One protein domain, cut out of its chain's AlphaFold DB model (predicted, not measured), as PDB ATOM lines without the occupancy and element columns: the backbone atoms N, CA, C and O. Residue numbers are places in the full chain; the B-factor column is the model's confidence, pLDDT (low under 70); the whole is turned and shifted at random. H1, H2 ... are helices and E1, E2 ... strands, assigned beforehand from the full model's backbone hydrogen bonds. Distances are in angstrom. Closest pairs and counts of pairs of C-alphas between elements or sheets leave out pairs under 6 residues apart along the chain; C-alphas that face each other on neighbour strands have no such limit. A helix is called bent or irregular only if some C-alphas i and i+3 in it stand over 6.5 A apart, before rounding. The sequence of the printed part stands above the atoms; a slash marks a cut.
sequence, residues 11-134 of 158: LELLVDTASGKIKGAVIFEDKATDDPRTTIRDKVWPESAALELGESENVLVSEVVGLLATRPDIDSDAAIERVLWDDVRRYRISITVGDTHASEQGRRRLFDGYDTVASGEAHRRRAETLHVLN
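What this domain is: This is residues 11 to 134 of the 158 residues of an uncharacterized protein of Burkholderia sp. 8Y (UniProt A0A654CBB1). A long, twisted and curled sheet of four strands has helices over one face: H1 lies along it over E2 and E3, the helical hairpin H2 and H3 packs near one end, and H4 packs near the other, with the tiny H5 on H1. The printed part has 124 residues, with five named helices and four named strands in the order E1 E2 H1 H2 H3 E3 H4 H5 E4. The sheet, E1 E2 E3 E4, is mixed, and so is the class, helices and strands. The whole is compact, with a radius of gyration of the C-alphas of 15.9 A, yet elongated, spanning 46 by 25 by 23 A.

How they stand to each other: Start with E1, residues 11 to 15, and E2, residues 22 to 31, an antiparallel hairpin with N 12 and O 26 at 2.9 A. E3, residues 89 to 97, is parallel to E2, with N 29 and O 92 at 2.9 A. E4, residues 125 to 131, is parallel to E3, with N 128 and O 93 at 2.8 A. After E2 comes H1, residues 36 to 52, over E2 and E3 at a height over the sheet of 9.8 A; it runs along the strands, only just, at 29 degrees to E2 on the local plane. H1 is only just irregular, C-alphas 42 and 45 being 6.6 A apart, with a kink of 29 degrees near residue 43. H2, residues 57 to 68, and H3, residues 76 to 85, touch as a helical hairpin, their closest C-alphas those of Leu 68 and Ser 76 at 6.3 A. H3, on the same face as H1, is over E2, across the strands at 70 degrees on the local plane. H4, residues 104 to 110, is on the sheet, and close but not clearly touching H1, the closest C-alphas being those of Arg 37 and Leu 110, 5.5 A. H5, residues 114 to 117, only grazes the sheet; it touches H1 at residues 45 to 49 alone, the closest C-alphas being those of Ala 49 and Val 117, 5.7 A. E3, H4 H5, E4 is a strand-helix-strand unit, parallel neighbours with helices between, its crossover right-handed; E2, H1 H2 H3, E3 is another. Every O i to N i+4 pair is within hydrogen-bond range in H2, H3 and H4, and 11 of 13 in H1; H5 is too short for one.

Where its parts are: Find C-alpha 11 at (145.296, 167.730, 174.854), where E1 begins. E2 runs 26.6 A, H1 22.2 A, H2 16.2 A, H3 14.1 A and E3 25.7 A. E4 runs 19.6 A to C-alpha 131 at (131.132, 168.002, 156.788).

The domain as a whole: The C-alphas farthest apart, those of Asp 73 and Thr 100, are 46.0 A apart. The printed part has no cut and no long link. Its mean pLDDT is 93.2, and no printed residue is under 70.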
ATOM      1  N   LEU A  11     145.202 168.725 173.789       94.88
ATOM      2  CA  LEU A  11     145.296 167.730 174.854       94.88
ATOM      3  C   LEU A  11     144.203 167.988 175.898       94.88
ATOM      4  O   LEU A  11     144.036 169.110 176.375       94.88
ATOM      5  N   GLU A  12     143.475 166.941 176.277       95.50
ATOM      6  CA  GLU A  12     142.470 166.975 177.342       95.50
ATOM      7  C   GLU A  12     142.828 165.975 178.443       95.50
ATOM      8  O   GLU A  12     143.006 164.783 178.189       95.50
ATOM      9  N   LEU A  13     142.872 166.451 179.688       95.31
ATOM     10  CA  LEU A  13     143.020 165.605 180.868       95.31
ATOM     11  C   LEU A  13     141.657 165.364 181.508       95.31
ATOM     12  O   LEU A  13     141.019 166.269 182.045       95.31
ATOM     13  N   LEU A  14     141.223 164.109 181.488       94.75
ATOM     14  CA  LEU A  14     140.037 163.666 182.197       94.75
ATOM     15  C   LEU A  14     140.419 163.422 183.654       94.75
ATOM     16  O   LEU A  14     141.164 162.490 183.951       94.75
ATOM     17  N   VAL A  15     139.875 164.226 184.561       93.06
ATOM     18  CA  VAL A  15     140.131 164.120 186.003       93.06
ATOM     19  C   VAL A  15     138.930 163.468 186.686       93.06
ATOM     20  O   VAL A  15     137.775 163.795 186.399       93.06
ATOM     21  N   ASP A  16     139.186 162.512 187.569       91.56
ATOM     22  CA  ASP A  16     138.196 162.029 188.523       91.56
ATOM     23  C   ASP A  16     138.015 163.072 189.631       91.56
ATOM     24  O   ASP A  16     138.955 163.388 190.355       91.56
ATOM     25  N   THR A  17     136.814 163.630 189.764       86.88
ATOM     26  CA  THR A  17     136.553 164.723 190.712       86.88
ATOM     27  C   THR A  17     136.544 164.278 192.171       86.88
ATOM     28  O   THR A  17     136.661 165.124 193.050       86.88
ATOM     29  N   ALA A  18     136.373 162.983 192.451       88.88
ATOM     30  CA  ALA A  18     136.376 162.460 193.812       88.88
ATOM     31  C   ALA A  18     137.801 162.154 194.289       88.88
ATOM     32  O   ALA A  18     138.127 162.416 195.443       88.88
ATOM     33  N   SER A  19     138.650 161.611 193.411       88.31
ATOM     34  CA  SER A  19     140.015 161.213 193.765       88.31
ATOM     35  C   SER A  19     141.105 162.183 193.298       88.31
ATOM     36  O   SER A  19     142.262 161.975 193.650       88.31
ATOM     37  N   GLY A  20     140.785 163.159 192.442       85.44
ATOM     38  CA  GLY A  20     141.753 164.067 191.812       85.44
ATOM     39  C   GLY A  20     142.695 163.392 190.806       85.44
ATOM     40  O   GLY A  20     143.656 164.004 190.353       85.44
ATOM     41  N   LYS A  21     142.448 162.123 190.453       90.38
ATOM     42  CA  LYS A  21     143.354 161.327 189.609       90.38
ATOM     43  C   LYS A  21     142.998 161.466 188.137       90.38
ATOM     44  O   LYS A  21     141.824 161.547 187.779       90.38
ATOM     45  N   ILE A  22     144.003 161.389 187.273       93.81
ATOM     46  CA  ILE A  22     143.787 161.325 185.826       93.81
ATOM     47  C   ILE A  22     143.157 159.973 185.460       93.81
ATOM     48  O   ILE A  22     143.696 158.919 185.780       93.81
ATOM     49  N   LYS A  23     142.007 159.978 184.785       93.62
ATOM     50  CA  LYS A  23     141.337 158.774 184.247       93.62
ATOM     51  C   LYS A  23     141.507 158.613 182.732       93.62
ATOM     52  O   LYS A  23     141.076 157.612 182.162       93.62
ATOM     53  N   GLY A  24     142.073 159.619 182.076       93.69
ATOM     54  CA  GLY A  24     142.306 159.631 180.640       93.69
ATOM     55  C   GLY A  24     143.089 160.861 180.210       93.69
ATOM     56  O   GLY A  24     142.848 161.944 180.737       93.69
ATOM     57  N   ALA A  25     143.973 160.694 179.236       95.44
ATOM     58  CA  ALA A  25     144.554 161.789 178.468       95.44
ATOM     59  C   ALA A  25     144.115 161.626 177.015       95.44
ATOM     60  O   ALA A  25     144.451 160.627 176.385       95.44
ATOM     61  N   VAL A  26     143.316 162.561 176.507       96.44
ATOM     62  CA  VAL A  26     142.818 162.534 175.132       96.44
ATOM     63  C   VAL A  26     143.686 163.458 174.287       96.44
ATOM     64  O   VAL A  26     143.652 164.673 174.456       96.44
ATOM     65  N   ILE A  27     144.472 162.868 173.396       95.56
ATOM     66  CA  ILE A  27     145.357 163.567 172.464       95.56
ATOM     67  C   ILE A  27     144.568 163.855 171.193       95.56
ATOM     68  O   ILE A  27     143.905 162.961 170.653       95.56
ATOM     69  N   PHE A  28     144.589 165.106 170.744       96.31
ATOM     70  CA  PHE A  28     143.813 165.556 169.596       96.31
ATOM     71  C   PHE A  28     144.702 165.685 168.362       96.31
ATOM     72  O   PHE A  28     145.763 166.304 168.412       96.31
ATOM     73  N   GLU A  29     144.218 165.153 167.244       95.81
ATOM     74  CA  GLU A  29     144.757 165.411 165.912       95.81
ATOM     75  C   GLU A  29     143.622 165.913 165.014       95.81
ATOM     76  O   GLU A  29     142.697 165.173 164.663       95.81
ATOM     77  N   ASP A  30     143.706 167.186 164.640       95.75
ATOM     78  CA  ASP A  30     142.706 167.902 163.865       95.75
ATOM     79  C   ASP A  30     143.269 168.239 162.486       95.75
ATOM     80  O   ASP A  30     144.312 168.880 162.346       95.75
ATOM     81  N   LYS A  31     142.584 167.806 161.423       94.12
ATOM     82  CA  LYS A  31     143.054 168.014 160.049       94.12
ATOM     83  C   LYS A  31     141.987 168.659 159.170       94.12
ATOM     84  O   LYS A  31     140.866 168.179 159.029       94.12
ATOM     85  N   ALA A  32     142.399 169.729 158.504       93.88
ATOM     86  CA  ALA A  32     141.689 170.354 157.400       93.88
ATOM     87  C   ALA A  32     142.310 169.870 156.081       93.88
ATOM     88  O   ALA A  32     143.484 170.133 155.817       93.88
ATOM     89  N   THR A  33     141.558 169.125 155.272       92.69
ATOM     90  CA  THR A  33     142.076 168.480 154.054       92.69
ATOM     91  C   THR A  33     140.974 168.160 153.049       92.69
ATOM     92  O   THR A  33     139.829 167.910 153.432       92.69
ATOM     93  N   ASP A  34     141.358 168.107 151.774       91.00
ATOM     94  CA  ASP A  34     140.512 167.653 150.668       91.00
ATOM     95  C   ASP A  34     140.633 166.133 150.429       91.00
ATOM     96  O   ASP A  34     139.786 165.536 149.767       91.00
ATOM     97  N   ASP A  35     141.658 165.484 151.004       94.81
ATOM     98  CA  ASP A  35     141.862 164.030 150.941       94.81
ATOM     99  C   ASP A  35     141.931 163.424 152.354       94.81
ATOM    100  O   ASP A  35     143.017 163.165 152.897       94.81
ATOM    101  N   PRO A  36     140.769 163.219 153.001       96.31
ATOM    102  CA  PRO A  36     140.720 162.844 154.405       96.31
ATOM    103  C   PRO A  36     141.224 161.421 154.660       96.31
ATOM    104  O   PRO A  36     141.893 161.185 155.666       96.31
ATOM    105  N   ARG A  37     140.987 160.470 153.745       96.81
ATOM    106  CA  ARG A  37     141.404 159.074 153.943       96.81
ATOM    107  C   ARG A  37     142.919 158.924 153.882       96.81
ATOM    108  O   ARG A  37     143.487 158.249 154.743       96.81
ATOM    109  N   THR A  38     143.554 159.537 152.885       97.62
ATOM    110  CA  THR A  38     145.016 159.546 152.743       97.62
ATOM    111  C   THR A  38     145.653 160.311 153.896       97.62
ATOM    112  O   THR A  38     146.623 159.842 154.479       97.62
ATOM    113  N   THR A  39     145.069 161.445 154.301       97.56
ATOM    114  CA  THR A  39     145.572 162.234 155.437       97.56
ATOM    115  C   THR A  39     145.558 161.434 156.740       97.56
ATOM    116  O   THR A  39     146.564 161.415 157.445       97.56
ATOM    117  N   ILE A  40     144.462 160.729 157.042       97.31
ATOM    118  CA  ILE A  40     144.408 159.837 158.208       97.31
ATOM    119  C   ILE A  40     145.488 158.759 158.098       97.31
ATOM    120  O   ILE A  40     146.237 158.550 159.050       97.31
ATOM    121  N   ARG A  41     145.599 158.109 156.931       96.81
ATOM    122  CA  ARG A  41     146.519 156.983 156.749       96.81
ATOM    123  C   ARG A  41     147.976 157.343 156.901       96.81
ATOM    124  O   ARG A  41     148.708 156.648 157.591       96.81
ATOM    125  N   ASP A  42     148.370 158.391 156.202       96.94
ATOM    126  CA  ASP A  42     149.773 158.654 155.918       96.94
ATOM    127  C   ASP A  42     150.346 159.716 156.855       96.94
ATOM    128  O   ASP A  42     151.556 159.925 156.866       96.94
ATOM    129  N   LYS A  43     149.493 160.403 157.630       95.31
ATOM    130  CA  LYS A  43     149.919 161.441 158.578       95.31
ATOM    131  C   LYS A  43     149.466 161.138 160.001       95.31
ATOM    132  O   LYS A  43     150.303 161.009 160.880       95.31
ATOM    133  N   VAL A  44     148.161 160.959 160.218       95.44
ATOM    134  CA  VAL A  44     147.609 160.848 161.582       95.44
ATOM    135  C   VAL A  44     147.932 159.504 162.238       95.44
ATOM    136  O   VAL A  44     148.309 159.454 163.408       95.44
ATOM    137  N   TRP A  45     147.806 158.395 161.504       95.62
ATOM    138  CA  TRP A  45     148.123 157.079 162.061       95.62
ATOM    139  C   TRP A  45     149.592 156.905 162.443       95.62
ATOM    140  O   TRP A  45     149.824 156.433 163.554       95.62
ATOM    141  N   PRO A  46     150.576 157.303 161.614       93.81
ATOM    142  CA  PRO A  46     151.975 157.294 162.022       93.81
ATOM    143  C   PRO A  46     152.233 158.074 163.313       93.81
ATOM    144  O   PRO A  46     152.956 157.585 164.172       93.81
ATOM    145  N   GLU A  47     151.605 159.238 163.492       92.12
ATOM    146  CA  GLU A  47     151.757 160.049 164.709       92.12
ATOM    147  C   GLU A  47     151.166 159.353 165.944       92.12
ATOM    148  O   GLU A  47     151.802 159.297 166.996       92.12
ATOM    149  N   SER A  48     149.982 158.749 165.804       91.81
ATOM    150  CA  SER A  48     149.368 157.961 166.883       91.81
ATOM    151  C   SER A  48     150.213 156.730 167.234       91.81
ATOM    152  O   SER A  48     150.420 156.435 168.407       91.81
ATOM    153  N   ALA A  49     150.750 156.031 166.229       92.06
ATOM    154  CA  ALA A  49     151.619 154.874 166.431       92.06
ATOM    155  C   ALA A  49     152.945 155.257 167.111       92.06
ATOM    156  O   ALA A  49     153.390 154.558 168.016       92.06
ATOM    157  N   ALA A  50     153.549 156.384 166.726       90.75
ATOM    158  CA  ALA A  50     154.762 156.900 167.358       90.75
ATOM    159  C   ALA A  50     154.536 157.219 168.848       90.75
ATOM    160  O   ALA A  50     155.396 156.944 169.683       90.75
ATOM    161  N   LEU A  51     153.354 157.736 169.204       89.88
ATOM    162  CA  LEU A  51     152.965 157.956 170.600       89.88
ATOM    163  C   LEU A  51     152.788 156.646 171.373       89.88
ATOM    164  O   LEU A  51     153.249 156.563 172.509       89.88
ATOM    165  N   GLU A  52     152.178 155.619 170.779       89.50
ATOM    166  CA  GLU A  52     152.078 154.285 171.397       89.50
ATOM    167  C   GLU A  52     153.458 153.631 171.600       89.50
ATOM    168  O   GLU A  52     153.652 152.894 172.562       89.50
ATOM    169  N   LEU A  53     154.436 153.937 170.740       90.06
ATOM    170  CA  LEU A  53     155.827 153.475 170.859       90.06
ATOM    171  C   LEU A  53     156.688 154.321 171.816       90.06
ATOM    172  O   LEU A  53     157.847 153.983 172.052       90.06
ATOM    173  N   GLY A  54     156.144 155.410 172.363       88.38
ATOM    174  CA  GLY A  54     156.850 156.297 173.290       88.38
ATOM    175  C   GLY A  54     157.802 157.304 172.624       88.38
ATOM    176  O   GLY A  54     158.572 157.976 173.304       88.38
ATOM    177  N   GLU A  55     157.752 157.473 171.301       88.56
ATOM    178  CA  GLU A  55     158.704 158.311 170.551       88.56
ATOM    179  C   GLU A  55     158.509 159.824 170.768       88.56
ATOM    180  O   GLU A  55     159.366 160.626 170.400       88.56
ATOM    181  N   SER A  56     157.379 160.238 171.349       83.50
ATOM    182  CA  SER A  56     157.015 161.648 171.585       83.50
ATOM    183  C   SER A  56     156.623 161.935 173.041       83.50
ATOM    184  O   SER A  56     155.895 162.887 173.327       83.50
ATOM    185  N   GLU A  57     157.106 161.123 173.987       88.38
ATOM    186  CA  GLU A  57     156.778 161.273 175.414       88.38
ATOM    187  C   GLU A  57     157.257 162.594 176.002       88.38
ATOM    188  O   GLU A  57     156.552 163.196 176.802       88.38
ATOM    189  N   ASN A  58     158.413 163.101 175.575       88.75
ATOM    190  CA  ASN A  58     158.921 164.388 176.045       88.75
ATOM    191  C   ASN A  58     157.965 165.547 175.698       88.75
ATOM    192  O   ASN A  58     157.798 166.465 176.501       88.75
ATOM    193  N   VAL A  59     157.324 165.490 174.524       89.69
ATOM    194  CA  VAL A  59     156.318 166.476 174.102       89.69
ATOM    195  C   VAL A  59     155.055 166.308 174.945       89.69
ATOM    196  O   VAL A  59     154.554 167.285 175.495       89.69
ATOM    197  N   LEU A  60     154.593 165.068 175.136       91.25
ATOM    198  CA  LEU A  60     153.431 164.760 175.975       91.25
ATOM    199  C   LEU A  60     153.602 165.230 177.421       91.25
ATOM    200  O   LEU A  60     152.712 165.885 177.953       91.25
ATOM    201  N   VAL A  61     154.753 164.968 178.038       92.44
ATOM    202  CA  VAL A  61     155.068 165.435 179.394       92.44
ATOM    203  C   VAL A  61     155.048 166.959 179.463       92.44
ATOM    204  O   VAL A  61     154.439 167.513 180.374       92.44
ATOM    205  N   SER A  62     155.666 167.642 178.496       92.06
ATOM    206  CA  SER A  62     155.690 169.108 178.453       92.06
ATOM    207  C   SER A  62     154.280 169.708 178.401       92.06
ATOM    208  O   SER A  62     153.983 170.649 179.135       92.06
ATOM    209  N   GLU A  63     153.397 169.148 177.574       92.75
ATOM    210  CA  GLU A  63     152.006 169.598 177.439       92.75
ATOM    211  C   GLU A  63     151.180 169.309 178.701       92.75
ATOM    212  O   GLU A  63     150.447 170.175 179.182       92.75
ATOM    213  N   VAL A  64     151.347 168.124 179.307       94.06
ATOM    214  CA  VAL A  64     150.698 167.775 180.583       94.06
ATOM    215  C   VAL A  64     151.127 168.739 181.691       94.06
ATOM    216  O   VAL A  64     150.270 169.276 182.392       94.06
ATOM    217  N   VAL A  65     152.428 169.010 181.831       93.25
ATOM    218  CA  VAL A  65     152.952 169.974 182.815       93.25
ATOM    219  C   VAL A  65     152.379 171.369 182.569       93.25
ATOM    220  O   VAL A  65     151.941 172.025 183.513       93.25
ATOM    221  N   GLY A  66     152.333 171.810 181.308       92.62
ATOM    222  CA  GLY A  66     151.764 173.100 180.925       92.62
ATOM    223  C   GLY A  66     150.295 173.246 181.333       92.62
ATOM    224  O   GLY A  66     149.918 174.259 181.922       92.62
ATOM    225  N   LEU A  67     149.477 172.216 181.094       92.56
ATOM    226  CA  LEU A  67     148.076 172.198 181.523       92.56
ATOM    227  C   LEU A  67     147.945 172.223 183.051       92.56
ATOM    228  O   LEU A  67     147.174 173.018 183.600       92.56
ATOM    229  N   LEU A  68     148.706 171.378 183.748       93.81
ATOM    230  CA  LEU A  68     148.620 171.232 185.202       93.81
ATOM    231  C   LEU A  68     149.166 172.441 185.968       93.81
ATOM    232  O   LEU A  68     148.738 172.681 187.092       93.81
ATOM    233  N   ALA A  69     149.999 173.281 185.349       93.06
ATOM    234  CA  ALA A  69     150.418 174.554 185.938       93.06
ATOM    235  C   ALA A  69     149.230 175.485 186.267       93.06
ATOM    236  O   ALA A  69     149.328 176.329 187.158       93.06
ATOM    237  N   THR A  70     148.091 175.316 185.585       90.44
ATOM    238  CA  THR A  70     146.842 176.051 185.864       90.44
ATOM    239  C   THR A  70     145.947 175.370 186.908       90.44
ATOM    240  O   THR A  70     144.911 175.918 187.290       90.44
ATOM    241  N   ARG A  71     146.332 174.176 187.375       90.56
ATOM    242  CA  ARG A  71     145.565 173.285 188.255       90.56
ATOM    243  C   ARG A  71     146.430 172.768 189.415       90.56
ATOM    244  O   ARG A  71     146.728 171.577 189.474       90.56
ATOM    245  N   PRO A  72     146.811 173.646 190.364       88.38
ATOM    246  CA  PRO A  72     147.678 173.285 191.492       88.38
ATOM    247  C   PRO A  72     147.029 172.296 192.475       88.38
ATOM    248  O   PRO A  72     147.692 171.799 193.378       88.38
ATOM    249  N   ASP A  73     145.729 172.036 192.330       90.31
ATOM    250  CA  ASP A  73     144.981 171.030 193.080       90.31
ATOM    251  C   ASP A  73     145.263 169.585 192.628       90.31
ATOM    252  O   ASP A  73     144.861 168.646 193.313       90.31
ATOM    253  N   ILE A  74     145.942 169.399 191.492       92.06
ATOM    254  CA  ILE A  74     146.277 168.092 190.922       92.06
ATOM    255  C   ILE A  74     147.775 167.829 191.101       92.06
ATOM    256  O   ILE A  74     148.608 168.666 190.761       92.06
ATOM    257  N   ASP A  75     148.117 166.636 191.589       92.75
ATOM    258  CA  ASP A  75     149.501 166.164 191.672       92.75
ATOM    259  C   ASP A  75     150.066 165.938 190.259       92.75
ATOM    260  O   ASP A  75     149.632 165.033 189.537       92.75
ATOM    261  N   SER A  76     151.016 166.787 189.858       93.19
ATOM    262  CA  SER A  76     151.618 166.749 188.527       93.19
ATOM    263  C   SER A  76     152.417 165.483 188.272       93.19
ATOM    264  O   SER A  76     152.333 164.931 187.176       93.19
ATOM    265  N   ASP A  77     153.157 165.003 189.267       93.12
ATOM    266  CA  ASP A  77     154.052 163.862 189.102       93.12
ATOM    267  C   ASP A  77     153.226 162.585 188.954       93.12
ATOM    268  O   ASP A  77     153.419 161.821 188.005       93.12
ATOM    269  N   ALA A  78     152.211 162.420 189.809       93.25
ATOM    270  CA  ALA A  78     151.272 161.307 189.709       93.25
ATOM    271  C   ALA A  78     150.454 161.348 188.405       93.25
ATOM    272  O   ALA A  78     150.136 160.306 187.827       93.25
ATOM    273  N   ALA A  79     150.093 162.540 187.918       94.06
ATOM    274  CA  ALA A  79     149.396 162.693 186.646       94.06
ATOM    275  C   ALA A  79     150.277 162.293 185.454       94.06
ATOM    276  O   ALA A  79     149.812 161.556 184.583       94.06
ATOM    277  N   ILE A  80     151.534 162.740 185.424       94.25
ATOM    278  CA  ILE A  80     152.502 162.384 184.379       94.25
ATOM    279  C   ILE A  80     152.750 160.879 184.376       94.25
ATOM    280  O   ILE A  80     152.649 160.253 183.322       94.25
ATOM    281  N   GLU A  81     153.013 160.291 185.546       93.50
ATOM    282  CA  GLU A  81     153.214 158.848 185.695       93.50
ATOM    283  C   GLU A  81     152.031 158.080 185.097       93.50
ATOM    284  O   GLU A  81     152.201 157.209 184.245       93.50
ATOM    285  N   ARG A  82     150.811 158.479 185.454       93.31
ATOM    286  CA  ARG A  82     149.586 157.846 184.971       93.31
ATOM    287  C   ARG A  82     149.421 157.961 183.458       93.31
ATOM    288  O   ARG A  82     149.086 156.978 182.804       93.31
ATOM    289  N   VAL A  83     149.666 159.140 182.883       93.50
ATOM    290  CA  VAL A  83     149.587 159.360 181.428       93.50
ATOM    291  C   VAL A  83     150.624 158.528 180.675       93.50
ATOM    292  O   VAL A  83     150.329 158.027 179.584       93.50
ATOM    293  N   LEU A  84     151.815 158.353 181.245       90.50
ATOM    294  CA  LEU A  84     152.873 157.586 180.606       90.50
ATOM    295  C   LEU A  84     152.671 156.072 180.734       90.50
ATOM    296  O   LEU A  84     152.857 155.376 179.738       90.50
ATOM    297  N   TRP A  85     152.247 155.572 181.898       84.88
ATOM    298  CA  TRP A  85     152.362 154.147 182.233       84.88
ATOM    299  C   TRP A  85     151.034 153.388 182.380       84.88
ATOM    300  O   TRP A  85     151.016 152.177 182.169       84.88
ATOM    301  N   ASP A  86     149.914 154.054 182.679       83.56
ATOM    302  CA  ASP A  86     148.661 153.372 183.066       83.56
ATOM    303  C   ASP A  86     147.687 153.122 181.895       83.56
ATOM    304  O   ASP A  86     146.483 152.968 182.105       83.56
ATOM    305  N   ASP A  87     148.177 153.126 180.651       84.38
ATOM    306  CA  ASP A  87     147.378 152.930 179.425       84.38
ATOM    307  C   ASP A  87     146.135 153.848 179.328       84.38
ATOM    308  O   ASP A  87     145.104 153.522 178.740       84.38
ATOM    309  N   VAL A  88     146.217 155.045 179.921       91.44
ATOM    310  CA  VAL A  88     145.106 156.017 179.953       91.44
ATOM    311  C   VAL A  88     145.067 156.919 178.714       91.44
ATOM    312  O   VAL A  88     144.226 157.821 178.636       91.44
ATOM    313  N   ARG A  89     145.976 156.703 177.754       93.62
ATOM    314  CA  ARG A  89     146.078 157.479 176.513       93.62
ATOM    315  C   ARG A  89     144.913 157.133 175.584       93.62
ATOM    316  O   ARG A  89     144.598 155.970 175.316       93.62
ATOM    317  N   ARG A  90     144.252 158.175 175.098       95.56
ATOM    318  CA  ARG A  90     143.128 158.120 174.162       95.56
ATOM    319  C   ARG A  90     143.418 159.076 173.019       95.56
ATOM    320  O   ARG A  90     144.096 160.080 173.204       95.56
ATOM    321  N   TYR A  91     142.840 158.801 171.865       96.06
ATOM    322  CA  TYR A  91     143.059 159.583 170.660       96.06
ATOM    323  C   TYR A  91     141.726 160.093 170.136       96.06
ATOM    324  O   TYR A  91     140.760 159.334 170.005       96.06
ATOM    325  N   ARG A  92     141.685 161.390 169.839       97.06
ATOM    326  CA  ARG A  92     140.599 162.028 169.106       97.06
ATOM    327  C   ARG A  92     141.130 162.487 167.762       97.06
ATOM    328  O   ARG A  92     142.012 163.335 167.710       97.06
ATOM    329  N   ILE A  93     140.534 161.984 166.692       96.81
ATOM    330  CA  ILE A  93     140.789 162.481 165.343       96.81
ATOM    331  C   ILE A  93     139.573 163.284 164.903       96.81
ATOM    332  O   ILE A  93     138.472 162.734 164.861       96.81
ATOM    333  N   SER A  94     139.774 164.554 164.551       96.88
ATOM    334  CA  SER A  94     138.762 165.372 163.883       96.88
ATOM    335  C   SER A  94     139.230 165.737 162.484       96.88
ATOM    336  O   SER A  94     140.362 166.181 162.286       96.88
ATOM    337  N   ILE A  95     138.385 165.527 161.477       97.12
ATOM    338  CA  ILE A  95     138.774 165.783 160.090       97.12
ATOM    339  C   ILE A  95     137.644 166.378 159.262       97.12
ATOM    340  O   ILE A  95     136.476 166.010 159.403       97.12
ATOM    341  N   THR A  96     137.985 167.291 158.358       96.12
ATOM    342  CA  THR A  96     137.017 167.816 157.393       96.12
ATOM    343  C   THR A  96     136.701 166.781 156.324       96.12
ATOM    344  O   THR A  96     137.591 166.087 155.830       96.12
ATOM    345  N   VAL A  97     135.432 166.675 155.942       96.56
ATOM    346  CA  VAL A  97     134.972 165.741 154.913       96.56
ATOM    347  C   VAL A  97     134.024 166.414 153.930       96.56
ATOM    348  O   VAL A  97     133.262 167.300 154.305       96.56
ATOM    349  N   GLY A  98     134.027 165.938 152.685       93.25
ATOM    350  CA  GLY A  98     132.953 166.171 151.718       93.25
ATOM    351  C   GLY A  98     131.906 165.047 151.729       93.25
ATOM    352  O   GLY A  98     131.910 164.173 152.602       93.25
ATOM    353  N   ASP A  99     131.046 165.022 150.710       94.44
ATOM    354  CA  ASP A  99     129.894 164.106 150.630       94.44
ATOM    355  C   ASP A  99     130.264 162.619 150.689       94.44
ATOM    356  O   ASP A  99     129.533 161.817 151.273       94.44
ATOM    357  N   THR A 100     131.437 162.245 150.164       93.81
ATOM    358  CA  THR A 100     131.947 160.862 150.160       93.81
ATOM    359  C   THR A 100     131.938 160.214 151.548       93.81
ATOM    360  O   THR A 100     131.704 159.007 151.668       93.81
ATOM    361  N   HIS A 101     132.163 161.004 152.604       95.44
ATOM    362  CA  HIS A 101     132.218 160.523 153.986       95.44
ATOM    363  C   HIS A 101     131.131 161.138 154.886       95.44
ATOM    364  O   HIS A 101     131.193 160.988 156.104       95.44
ATOM    365  N   ALA A 102     130.108 161.782 154.313       93.75
ATOM    366  CA  ALA A 102     129.005 162.376 155.075       93.75
ATOM    367  C   ALA A 102     128.008 161.331 155.625       93.75
ATOM    368  O   ALA A 102     127.275 161.593 156.582       93.75
ATOM    369  N   SER A 103     127.993 160.116 155.067       96.25
ATOM    370  CA  SER A 103     127.161 159.002 155.545       96.25
ATOM    371  C   SER A 103     127.858 158.166 156.620       96.25
ATOM    372  O   SER A 103     129.083 158.162 156.736       96.25
ATOM    373  N   GLU A 104     127.088 157.385 157.383       96.25
ATOM    374  CA  GLU A 104     127.649 156.446 158.362       96.25
ATOM    375  C   GLU A 104     128.595 155.429 157.705       96.25
ATOM    376  O   GLU A 104     129.709 155.220 158.178       96.25
ATOM    377  N   GLN A 105     128.186 154.836 156.580       97.00
ATOM    378  CA  GLN A 105     129.022 153.888 155.844       97.00
ATOM    379  C   GLN A 105     130.300 154.557 155.318       97.00
ATOM    380  O   GLN A 105     131.373 153.953 155.345       97.00
ATOM    381  N   GLY A 106     130.196 155.813 154.873       97.25
ATOM    382  CA  GLY A 106     131.341 156.629 154.483       97.25
ATOM    383  C   GLY A 106     132.321 156.832 155.637       97.25
ATOM    384  O   GLY A 106     133.505 156.547 155.477       97.25
ATOM    385  N   ARG A 107     131.832 157.229 156.820       97.12
ATOM    386  CA  ARG A 107     132.664 157.383 158.025       97.12
ATOM    387  C   ARG A 107     133.308 156.073 158.473       97.12
ATOM    388  O   ARG A 107     134.488 156.070 158.796       97.12
ATOM    389  N   ARG A 108     132.578 154.952 158.433       95.88
ATOM    390  CA  ARG A 108     133.143 153.628 158.756       95.88
ATOM    391  C   ARG A 108     134.345 153.297 157.870       95.88
ATOM    392  O   ARG A 108     135.369 152.881 158.385       95.88
ATOM    393  N   ARG A 109     134.249 153.541 156.556       97.12
ATOM    394  CA  ARG A 109     135.380 153.353 155.627       97.12
ATOM    395  C   ARG A 109     136.510 154.359 155.841       97.12
ATOM    396  O   ARG A 109     137.668 154.029 155.607       97.12
ATOM    397  N   LEU A 110     136.179 155.588 156.239       97.81
ATOM    398  CA  LEU A 110     137.162 156.646 156.464       97.81
ATOM    399  C   LEU A 110     138.136 156.287 157.595       97.81
ATOM    400  O   LEU A 110     139.338 156.490 157.444       97.81
ATOM    401  N   PHE A 111     137.611 155.726 158.686       97.06
ATOM    402  CA  PHE A 111     138.370 155.355 159.886       97.06
ATOM    403  C   PHE A 111     138.672 153.852 159.987       97.06
ATOM    404  O   PHE A 111     139.026 153.361 161.058       97.06
ATOM    405  N   ASP A 112     138.527 153.111 158.890       96.19
ATOM    406  CA  ASP A 112     138.839 151.683 158.849       96.19
ATOM    407  C   ASP A 112     140.308 151.425 159.224       96.19
ATOM    408  O   ASP A 112     141.204 152.065 158.670       96.19
ATOM    409  N   GLY A 113     140.550 150.513 160.169       95.06
ATOM    410  CA  GLY A 113     141.878 150.227 160.730       95.06
ATOM    411  C   GLY A 113     142.303 151.114 161.909       95.06
ATOM    412  O   GLY A 113     143.443 151.036 162.356       95.06
ATOM    413  N   TYR A 114     141.429 151.967 162.455       95.31
ATOM    414  CA  TYR A 114     141.808 152.798 163.607       95.31
ATOM    415  C   TYR A 114     142.164 151.964 164.858       95.31
ATOM    416  O   TYR A 114     143.070 152.307 165.616       95.31
ATOM    417  N   ASP A 115     141.502 150.828 165.058       94.38
ATOM    418  CA  ASP A 115     141.779 149.872 166.132       94.38
ATOM    419  C   ASP A 115     143.141 149.177 166.016       94.38
ATOM    420  O   ASP A 115     143.681 148.739 167.030       94.38
ATOM    421  N   THR A 116     143.736 149.116 164.821       91.88
ATOM    422  CA  THR A 116     145.083 148.552 164.648       91.88
ATOM    423  C   THR A 116     146.187 149.540 165.010       91.88
ATOM    424  O   THR A 116     147.330 149.132 165.186       91.88
ATOM    425  N   VAL A 117     145.865 150.834 165.090       90.69
ATOM    426  CA  VAL A 117     146.833 151.905 165.369       90.69
ATOM    427  C   VAL A 117     146.809 152.306 166.837       90.69
ATOM    428  O   VAL A 117     147.858 152.397 167.458       90.69
ATOM    429  N   ALA A 118     145.618 152.497 167.400       89.69
ATOM    430  CA  ALA A 118     145.428 152.683 168.834       89.69
ATOM    431  C   ALA A 118     144.619 151.495 169.349       89.69
ATOM    432  O   ALA A 118     143.393 151.501 169.251       89.69
ATOM    433  N   SER A 119     145.294 150.454 169.832       89.88
ATOM    434  CA  SER A 119     144.647 149.191 170.210       89.88
ATOM    435  C   SER A 119     143.826 149.292 171.511       89.88
ATOM    436  O   SER A 119     143.670 150.362 172.095       89.88
ATOM    437  N   GLY A 120     143.208 148.188 171.936       89.38
ATOM    438  CA  GLY A 120     142.397 148.135 173.156       89.38
ATOM    439  C   GLY A 120     140.940 148.562 172.957       89.38
ATOM    440  O   GLY A 120     140.392 148.517 171.851       89.38
ATOM    441  N   GLU A 121     140.277 148.957 174.040       91.31
ATOM    442  CA  GLU A 121     138.839 149.236 174.036       91.31
ATOM    443  C   GLU A 121     138.438 150.426 173.150       91.31
ATOM    444  O   GLU A 121     139.191 151.379 172.961       91.31
ATOM    445  N   ALA A 122     137.198 150.403 172.648       89.81
ATOM    446  CA  ALA A 122     136.674 151.432 171.748       89.81
ATOM    447  C   ALA A 122     136.728 152.851 172.338       89.81
ATOM    448  O   ALA A 122     136.887 153.814 171.595       89.81
ATOM    449  N   HIS A 123     136.655 153.000 173.664       90.25
ATOM    450  CA  HIS A 123     136.699 154.308 174.322       90.25
ATOM    451  C   HIS A 123     138.049 155.035 174.156       90.25
ATOM    452  O   HIS A 123     138.120 156.243 174.395       90.25
ATOM    453  N   ARG A 124     139.115 154.325 173.754       93.56
ATOM    454  CA  ARG A 124     140.423 154.915 173.432       93.56
ATOM    455  C   ARG A 124     140.433 155.648 172.092       93.56
ATOM    456  O   ARG A 124     141.373 156.390 171.826       93.56
ATOM    457  N   ARG A 125     139.410 155.457 171.255       95.00
ATOM    458  CA  ARG A 125     139.345 155.965 169.882       95.00
ATOM    459  C   ARG A 125     138.077 156.782 169.679       95.00
ATOM    460  O   ARG A 125     136.972 156.245 169.664       95.00
ATOM    461  N   ARG A 126     138.237 158.086 169.474       95.88
ATOM    462  CA  ARG A 126     137.148 159.000 169.122       95.88
ATOM    463  C   ARG A 126     137.398 159.557 167.728       95.88
ATOM    464  O   ARG A 126     138.440 160.145 167.469       95.88
ATOM    465  N   ALA A 127     136.439 159.360 166.835       95.88
ATOM    466  CA  ALA A 127     136.528 159.797 165.450       95.88
ATOM    467  C   ALA A 127     135.403 160.786 165.147       95.88
ATOM    468  O   ALA A 127     134.225 160.472 165.325       95.88
ATOM    469  N   GLU A 128     135.775 161.975 164.691       96.44
ATOM    470  CA  GLU A 128     134.870 163.083 164.418       96.44
ATOM    471  C   GLU A 128     135.069 163.591 162.997       96.44
ATOM    472  O   GLU A 128     136.165 163.567 162.437       96.44
ATOM    473  N   THR A 129     133.976 164.048 162.393       97.00
ATOM    474  CA  THR A 129     134.003 164.608 161.045       97.00
ATOM    475  C   THR A 129     133.261 165.924 161.010       97.00
ATOM    476  O   THR A 129     132.124 165.997 161.478       97.00
ATOM    477  N   LEU A 130     133.859 166.917 160.364       95.56
ATOM    478  CA  LEU A 130     133.206 168.171 160.020       95.56
ATOM    479  C   LEU A 130     132.861 168.153 158.526       95.56
ATOM    480  O   LEU A 130     133.751 168.213 157.679       95.56
ATOM    481  N   HIS A 131     131.575 168.023 158.187       95.38
ATOM    482  CA  HIS A 131     131.132 168.002 156.788       95.38
ATOM    483  C   HIS A 131     131.081 169.420 156.220       95.38
ATOM    484  O   HIS A 131     130.209 170.206 156.581       95.38
ATOM    485  N   VAL A 132     132.030 169.739 155.339       92.06
ATOM    486  CA  VAL A 132     132.138 171.030 154.652       92.06
ATOM    487  C   VAL A 132     132.658 170.782 153.237       92.06
ATOM    488  O   VAL A 132     133.756 170.268 153.054       92.06
ATOM    489  N   LEU A 133     131.873 171.166 152.226       88.50
ATOM    490  CA  LEU A 133     132.199 170.919 150.815       88.50
ATOM    491  C   LEU A 133     133.389 171.736 150.305       88.50
ATOM    492  O   LEU A 133     134.215 171.224 149.558       88.50
ATOM    493  N   ASN A 134     133.458 173.012 150.681       90.00
ATOM    494  CA  ASN A 134     134.551 173.905 150.312       90.00
ATOM    495  C   ASN A 134     135.013 174.651 151.559       90.00
ATOM    496  O   ASN A 134     134.530 175.737 151.876       90.00
TER     497      ASN A 134